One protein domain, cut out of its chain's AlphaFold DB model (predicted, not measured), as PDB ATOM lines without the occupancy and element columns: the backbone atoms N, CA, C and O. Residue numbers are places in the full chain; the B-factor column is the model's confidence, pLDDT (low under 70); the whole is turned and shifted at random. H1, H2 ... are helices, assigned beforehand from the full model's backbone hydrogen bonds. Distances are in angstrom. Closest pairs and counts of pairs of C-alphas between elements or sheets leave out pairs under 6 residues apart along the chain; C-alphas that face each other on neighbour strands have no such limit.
ATOM      1  N   ALA A 176     214.994 206.590 172.308       85.38
ATOM      2  CA  ALA A 176     216.151 205.703 172.480       85.38
ATOM      3  C   ALA A 176     216.745 205.240 171.133       85.38
ATOM      4  O   ALA A 176     217.963 205.297 170.944       85.38
ATOM      5  N   LYS A 177     215.870 204.935 170.168       87.62
ATOM      6  CA  LYS A 177     216.208 204.560 168.791       87.62
ATOM      7  C   LYS A 177     217.095 205.572 168.065       87.62
ATOM      8  O   LYS A 177     218.111 205.210 167.483       87.62
ATOM      9  N   GLU A 178     216.753 206.858 168.133       88.25
ATOM     10  CA  GLU A 178     217.508 207.937 167.473       88.25
ATOM     11  C   GLU A 178     218.890 208.165 168.094       88.25
ATOM     12  O   GLU A 178     219.764 208.783 167.485       88.25
ATOM     13  N   ARG A 179     219.095 207.673 169.319       88.44
ATOM     14  CA  ARG A 179     220.387 207.697 170.010       88.44
ATOM     15  C   ARG A 179     221.220 206.436 169.760       88.44
ATOM     16  O   ARG A 179     222.318 206.341 170.300       88.44
ATOM     17  N   GLY A 180     220.727 205.502 168.944       93.25
ATOM     18  CA  GLY A 180     221.408 204.249 168.621       93.25
ATOM     19  C   GLY A 180     221.227 203.147 169.667       93.25
ATOM     20  O   GLY A 180     221.958 202.160 169.630       93.25
ATOM     21  N   TYR A 181     220.283 203.297 170.602       92.19
ATOM     22  CA  TYR A 181     219.903 202.213 171.508       92.19
ATOM     23  C   TYR A 181     218.877 201.290 170.836       92.19
ATOM     24  O   TYR A 181     218.106 201.762 169.997       92.19
ATOM     25  N   PRO A 182     218.857 199.989 171.185       90.00
ATOM     26  CA  PRO A 182     217.849 199.064 170.679       90.00
ATOM     27  C   PRO A 182     216.437 199.550 171.025       90.00
ATOM     28  O   PRO A 182     216.236 200.251 172.015       90.00
ATOM     29  N   ASP A 183     215.457 199.173 170.212       86.94
ATOM     30  CA  ASP A 183     214.056 199.449 170.523       86.94
ATOM     31  C   ASP A 183     213.601 198.628 171.750       86.94
ATOM     32  O   ASP A 183     214.104 197.529 171.998       86.94
ATOM     33  N   GLY A 184     212.651 199.166 172.524       85.81
ATOM     34  CA  GLY A 184     212.058 198.506 173.698       85.81
ATOM     35  C   GLY A 184     212.561 199.008 175.059       85.81
ATOM     36  O   GLY A 184     213.375 199.932 175.160       85.81
ATOM     37  N   ASP A 185     212.065 198.390 176.133       85.38
ATOM     38  CA  ASP A 185     212.250 198.861 177.519       85.38
ATOM     39  C   ASP A 185     213.706 198.849 177.981       85.38
ATOM     40  O   ASP A 185     214.157 199.745 178.701       85.38
ATOM     41  N   PHE A 186     214.474 197.865 177.513       88.81
ATOM     42  CA  PHE A 186     215.904 197.804 177.778       88.81
ATOM     43  C   PHE A 186     216.642 199.003 177.170       88.81
ATOM     44  O   PHE A 186     217.428 199.667 177.851       88.81
ATOM     45  N   GLY A 187     216.353 199.326 175.907       90.81
ATOM     46  CA  GLY A 187     216.925 200.490 175.240       90.81
ATOM     47  C   GLY A 187     216.516 201.798 175.903       90.81
ATOM     48  O   GLY A 187     217.363 202.665 176.119       90.81
ATOM     49  N   ASN A 188     215.255 201.917 176.323       88.38
ATOM     50  CA  ASN A 188     214.765 203.064 177.092       88.38
ATOM     51  C   ASN A 188     215.487 203.211 178.446       88.38
ATOM     52  O   ASN A 188     215.865 204.323 178.837       88.38
ATOM     53  N   SER A 189     215.749 202.098 179.135       89.62
ATOM     54  CA  SER A 189     216.485 202.076 180.406       89.62
ATOM     55  C   SER A 189     217.948 202.497 180.226       89.62
ATOM     56  O   SER A 189     218.449 203.337 180.979       89.62
ATOM     57  N   LEU A 190     218.620 202.005 179.180       92.69
ATOM     58  CA  LEU A 190     219.976 202.435 178.814       92.69
ATOM     59  C   LEU A 190     220.031 203.920 178.463       92.69
ATOM     60  O   LEU A 190     220.930 204.642 178.898       92.69
ATOM     61  N   ALA A 191     219.055 204.387 177.694       91.00
ATOM     62  CA  ALA A 191     218.996 205.764 177.249       91.00
ATOM     63  C   ALA A 191     218.749 206.729 178.423       91.00
ATOM     64  O   ALA A 191     219.279 207.844 178.418       91.00
ATOM     65  N   THR A 192     217.998 206.300 179.442       89.50
ATOM     66  CA  THR A 192     217.834 207.010 180.722       89.50
ATOM     67  C   THR A 192     219.132 207.012 181.533       89.50
ATOM     68  O   THR A 192     219.566 208.062 182.011       89.50
ATOM     69  N   LEU A 193     219.812 205.867 181.645       91.62
ATOM     70  CA  LEU A 193     221.089 205.778 182.358       91.62
ATOM     71  C   LEU A 193     222.149 206.701 181.735       91.62
ATOM     72  O   LEU A 193     222.829 207.440 182.447       91.62
ATOM     73  N   ALA A 194     222.238 206.731 180.405       92.12
ATOM     74  CA  ALA A 194     223.141 207.624 179.689       92.12
ATOM     75  C   ALA A 194     222.868 209.108 179.993       92.12
ATOM     76  O   ALA A 194     223.805 209.904 180.089       92.12
ATOM     77  N   GLN A 195     221.603 209.493 180.199       88.50
ATOM     78  CA  GLN A 195     221.245 210.856 180.602       88.50
ATOM     79  C   GLN A 195     221.705 211.172 182.022       88.50
ATOM     80  O   GLN A 195     222.255 212.250 182.243       88.50
ATOM     81  N   LEU A 196     221.537 210.245 182.968       88.81
ATOM     82  CA  LEU A 196     222.012 210.424 184.344       88.81
ATOM     83  C   LEU A 196     223.538 210.581 184.400       88.81
ATOM     84  O   LEU A 196     224.050 211.437 185.126       88.81
ATOM     85  N   ILE A 197     224.256 209.809 183.580       89.50
ATOM     86  CA  ILE A 197     225.712 209.925 183.426       89.50
ATOM     87  C   ILE A 197     226.072 211.289 182.822       89.50
ATOM     88  O   ILE A 197     226.913 212.004 183.370       89.50
ATOM     89  N   LYS A 198     225.398 211.704 181.741       88.88
ATOM     90  CA  LYS A 198     225.632 213.006 181.089       88.88
ATOM     91  C   LYS A 198     225.330 214.188 182.015       88.88
ATOM     92  O   LYS A 198     226.038 215.191 181.977       88.88
ATOM     93  N   ALA A 199     224.320 214.055 182.867       88.44
ATOM     94  CA  ALA A 199     223.946 215.042 183.873       88.44
ATOM     95  C   ALA A 199     224.905 215.091 185.076       88.44
ATOM     96  O   ALA A 199     224.717 215.931 185.956       88.44
ATOM     97  N   LYS A 200     225.919 214.211 185.130       89.88
ATOM     98  CA  LYS A 200     226.847 214.060 186.260       89.88
ATOM     99  C   LYS A 200     226.111 213.885 187.591       89.88
ATOM    100  O   LYS A 200     226.520 214.432 188.609       89.88
ATOM    101  N   ALA A 201     225.040 213.093 187.594       85.31
ATOM    102  CA  ALA A 201     224.196 212.882 188.771       85.31
ATOM    103  C   ALA A 201     224.857 212.042 189.893       85.31
ATOM    104  O   ALA A 201     224.175 211.646 190.830       85.31
ATOM    105  N   GLY A 202     226.161 211.748 189.806       89.12
ATOM    106  CA  GLY A 202     226.885 210.963 190.815       89.12
ATOM    107  C   GLY A 202     226.577 209.462 190.790       89.12
ATOM    108  O   GLY A 202     226.723 208.788 191.806       89.12
ATOM    109  N   VAL A 203     226.139 208.913 189.651       89.19
ATOM    110  CA  VAL A 203     225.865 207.472 189.519       89.19
ATOM    111  C   VAL A 203     227.182 206.695 189.553       89.19
ATOM    112  O   VAL A 203     228.002 206.831 188.649       89.19
ATOM    113  N   ARG A 204     227.374 205.870 190.587       89.31
ATOM    114  CA  ARG A 204     228.545 204.982 190.714       89.31
ATOM    115  C   ARG A 204     228.275 203.576 190.194       89.31
ATOM    116  O   ARG A 204     229.099 203.008 189.491       89.31
ATOM    117  N   VAL A 205     227.114 203.029 190.539       91.56
ATOM    118  CA  VAL A 205     226.665 201.701 190.118       91.56
ATOM    119  C   VAL A 205     225.198 201.812 189.730       91.56
ATOM    120  O   VAL A 205     224.397 202.345 190.496       91.56
ATOM    121  N   ALA A 206     224.857 201.322 188.541       89.50
ATOM    122  CA  ALA A 206     223.485 201.202 188.075       89.50
ATOM    123  C   ALA A 206     223.265 199.786 187.548       89.50
ATOM    124  O   ALA A 206     224.059 199.280 186.757       89.50
ATOM    125  N   THR A 207     222.184 199.157 187.992       89.69
ATOM    126  CA  THR A 207     221.741 197.852 187.504       89.69
ATOM    127  C   THR A 207     220.539 198.071 186.604       89.69
ATOM    128  O   THR A 207     219.550 198.662 187.038       89.69
ATOM    129  N   ILE A 208     220.629 197.607 185.365       88.00
ATOM    130  CA  ILE A 208     219.489 197.551 184.453       88.00
ATOM    131  C   ILE A 208     219.054 196.095 184.413       88.00
ATOM    132  O   ILE A 208     219.877 195.221 184.144       88.00
ATOM    133  N   ASP A 209     217.786 195.845 184.715       83.00
ATOM    134  CA  ASP A 209     217.207 194.513 184.598       83.00
ATOM    135  C   ASP A 209     216.905 194.244 183.118       83.00
ATOM    136  O   ASP A 209     216.100 194.940 182.496       83.00
ATOM    137  N   VAL A 210     217.633 193.300 182.525       75.94
ATOM    138  CA  VAL A 210     217.563 192.986 181.092       75.94
ATOM    139  C   VAL A 210     216.889 191.638 180.938       75.94
ATOM    140  O   VAL A 210     217.539 190.621 180.709       75.94
ATOM    141  N   GLY A 211     215.571 191.639 181.096       67.88
ATOM    142  CA  GLY A 211     214.795 190.410 181.101       67.88
ATOM    143  C   GLY A 211     214.831 189.773 182.479       67.88
ATOM    144  O   GLY A 211     215.851 189.252 182.928       67.88
ATOM    145  N   GLY A 212     213.672 189.820 183.129       67.19
ATOM    146  CA  GLY A 212     213.493 189.262 184.451       67.19
ATOM    147  C   GLY A 212     213.728 187.755 184.492       67.19
ATOM    148  O   GLY A 212     214.063 187.083 183.509       67.19
ATOM    149  N   TRP A 213     213.476 187.213 185.678       67.50
ATOM    150  CA  TRP A 213     213.515 185.790 186.000       67.50
ATOM    151  C   TRP A 213     212.860 184.873 184.954       67.50
ATOM    152  O   TRP A 213     213.212 183.703 184.913       67.50
ATOM    153  N   ASP A 214     211.986 185.366 184.076       69.69
ATOM    154  CA  ASP A 214     211.347 184.618 182.988       69.69
ATOM    155  C   ASP A 214     212.324 183.949 182.010       69.69
ATOM    156  O   ASP A 214     212.092 182.807 181.615       69.69
ATOM    157  N   VAL A 215     213.453 184.579 181.655       73.31
ATOM    158  CA  VAL A 215     214.458 183.929 180.780       73.31
ATOM    159  C   VAL A 215     215.134 182.767 181.509       73.31
ATOM    160  O   VAL A 215     215.405 181.716 180.920       73.31
ATOM    161  N   VAL A 216     215.387 182.941 182.805       76.69
ATOM    162  CA  VAL A 216     215.966 181.906 183.669       76.69
ATOM    163  C   VAL A 216     214.953 180.782 183.892       76.69
ATOM    164  O   VAL A 216     215.303 179.617 183.749       76.69
ATOM    165  N   MET A 217     213.689 181.111 184.143       80.31
ATOM    166  CA  MET A 217     212.585 180.163 184.302       80.31
ATOM    167  C   MET A 217     212.353 179.359 183.021       80.31
ATOM    168  O   MET A 217     212.281 178.133 183.079       80.31
ATOM    169  N   GLY A 218     212.347 180.020 181.859       78.25
ATOM    170  CA  GLY A 218     212.250 179.374 180.552       78.25
ATOM    171  C   GLY A 218     213.428 178.442 180.268       78.25
ATOM    172  O   GLY A 218     213.220 177.300 179.864       78.25
ATOM    173  N   ARG A 219     214.669 178.873 180.549       79.06
ATOM    174  CA  ARG A 219     215.865 178.017 180.402       79.06
ATOM    175  C   ARG A 219     215.892 176.835 181.364       79.06
ATOM    176  O   ARG A 219     216.399 175.780 181.001       79.06
ATOM    177  N   LEU A 220     215.380 177.013 182.577       84.25
ATOM    178  CA  LEU A 220     215.305 175.957 183.585       84.25
ATOM    179  C   LEU A 220     214.065 175.066 183.417       84.25
ATOM    180  O   LEU A 220     213.895 174.123 184.187       84.25
ATOM    181  N   GLY A 221     213.194 175.352 182.440       86.88
ATOM    182  CA  GLY A 221     211.928 174.640 182.256       86.88
ATOM    183  C   GLY A 221     210.997 174.749 183.468       86.88
ATOM    184  O   GLY A 221     210.150 173.883 183.681       86.88
ATOM    185  N   LEU A 222     211.179 175.780 184.296       84.75
ATOM    186  CA  LEU A 222     210.376 176.010 185.485       84.75
ATOM    187  C   LEU A 222     209.095 176.734 185.082       84.75
ATOM    188  O   LEU A 222     209.109 177.881 184.639       84.75
ATOM    189  N   SER A 223     207.965 176.067 185.273       85.56
ATOM    190  CA  SER A 223     206.652 176.702 185.211       85.56
ATOM    191  C   SER A 223     206.437 177.632 186.410       85.56
ATOM    192  O   SER A 223     207.024 177.448 187.483       85.56
ATOM    193  N   ALA A 224     205.525 178.597 186.271       80.19
ATOM    194  CA  ALA A 224     205.125 179.478 187.371       80.19
ATOM    195  C   ALA A 224     204.696 178.692 188.629       80.19
ATOM    196  O   ALA A 224     205.047 179.071 189.743       80.19
ATOM    197  N   ALA A 225     204.025 177.546 188.451       81.94
ATOM    198  CA  ALA A 225     203.616 176.669 189.547       81.94
ATOM    199  C   ALA A 225     204.811 176.075 190.319       81.94
ATOM    200  O   ALA A 225     204.763 175.949 191.544       81.94
ATOM    201  N   GLN A 226     205.902 175.735 189.626       86.06
ATOM    202  CA  GLN A 226     207.119 175.221 190.265       86.06
ATOM    203  C   GLN A 226     207.868 176.321 191.018       86.06
ATOM    204  O   GLN A 226     208.380 176.070 192.110       86.06
ATOM    205  N   ALA A 227     207.873 177.546 190.492       83.94
ATOM    206  CA  ALA A 227     208.448 178.688 191.195       83.94
ATOM    207  C   ALA A 227     207.734 178.985 192.517       83.94
ATOM    208  O   ALA A 227     208.404 179.229 193.519       83.94
ATOM    209  N   THR A 228     206.400 178.906 192.564       85.38
ATOM    210  CA  THR A 228     205.634 179.151 193.799       85.38
ATOM    211  C   THR A 228     205.982 178.161 194.917       85.38
ATOM    212  O   THR A 228     205.862 178.494 196.094       85.38
ATOM    213  N   LYS A 229     206.461 176.957 194.572       87.50
ATOM    214  CA  LYS A 229     206.917 175.963 195.556       87.50
ATOM    215  C   LYS A 229     208.215 176.378 196.254       87.50
ATOM    216  O   LYS A 229     208.388 176.076 197.430       87.50
ATOM    217  N   VAL A 230     209.122 177.041 195.535       85.69
ATOM    218  CA  VAL A 230     210.408 177.517 196.073       85.69
ATOM    219  C   VAL A 230     210.249 178.897 196.718       85.69
ATOM    220  O   VAL A 230     210.862 179.176 197.747       85.69
ATOM    221  N   PHE A 231     209.386 179.737 196.146       83.50
ATOM    222  CA  PHE A 231     209.150 181.115 196.564       83.50
ATOM    223  C   PHE A 231     207.663 181.322 196.901       83.50
ATOM    224  O   PHE A 231     206.886 181.793 196.058       83.50
ATOM    225  N   PRO A 232     207.227 180.962 198.122       84.50
ATOM    226  CA  PRO A 232     205.833 181.114 198.523       84.50
ATOM    227  C   PRO A 232     205.429 182.594 198.526       84.50
ATOM    228  O   PRO A 232     206.085 183.433 199.139       84.50
ATOM    229  N   GLY A 233     204.336 182.915 197.827       80.69
ATOM    230  CA  GLY A 233     203.815 184.281 197.687       80.69
ATOM    231  C   GLY A 233     204.339 185.062 196.476       80.69
ATOM    232  O   GLY A 233     203.845 186.158 196.214       80.69
ATOM    233  N   TRP A 234     205.279 184.508 195.704       81.94
ATOM    234  CA  TRP A 234     205.711 185.118 194.446       81.94
ATOM    235  C   TRP A 234     204.643 184.942 193.355       81.94
ATOM    236  O   TRP A 234     204.188 183.828 193.089       81.94
ATOM    237  N   LYS A 235     204.245 186.051 192.717       76.56
ATOM    238  CA  LYS A 235     203.405 186.067 191.513       76.56
ATOM    239  C   LYS A 235     204.251 186.557 190.346       76.56
ATOM    240  O   LYS A 235     204.741 187.682 190.390       76.56
TER     241      LYS A 235
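This is residues 176 to 235 of the 243 residues of an uncharacterized protein of Kribbella sp. VKM Ac-2500 (UniProt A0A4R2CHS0). Two small helical ends are joined by a long open stretch of chain: at one end the short helix H1 packs on the longer helix H2, and at the other the short helices H3 and H4 make a loose corner. Residues 199 to 212 run between the ends with no named element. The printed part has 60 residues and four named helices, H1 to H4 in chain order, with no named strand, and its class is all helix. It is extended, with a radius of gyration of the C-alphas of 16.3 A, and spans 44 by 25 by 16 A.

H1, residues 176 to 179, touches H2, residues 185 to 198, through residues 187 to 191 of H2 alone; the closest C-alphas, those of Ala 176 and Asn 188, are 5.5 A apart. H3, residues 213 to 219, is apart from H2. H4, residues 224 to 230, is near H3, with 5 pairs of C-alphas within 10 A. Every O i to N i+4 pair is within hydrogen-bond range in H2 and H3; in H4 1 of 3 is, beside 3 of 4 O i to N i+3 pairs, and H1 is too short for an O i to N i+4 pair.

H1 begins at C-alpha 176, (216.151, 205.703, 172.480). H2 measures 19.8 A from first to last C-alpha, H3 9.9 A and H4 10.4 A, ending at C-alpha 230, (210.408, 177.517, 196.073).

The C-alphas farthest apart, those of Ala 199 and Lys 229, are 44.2 A apart. The printed part has no cut. The link from H2 to H3 is long, and those from H1 to H2 and from H3 to H4 are tight. Residues 211 to 214 have pLDDT under 70.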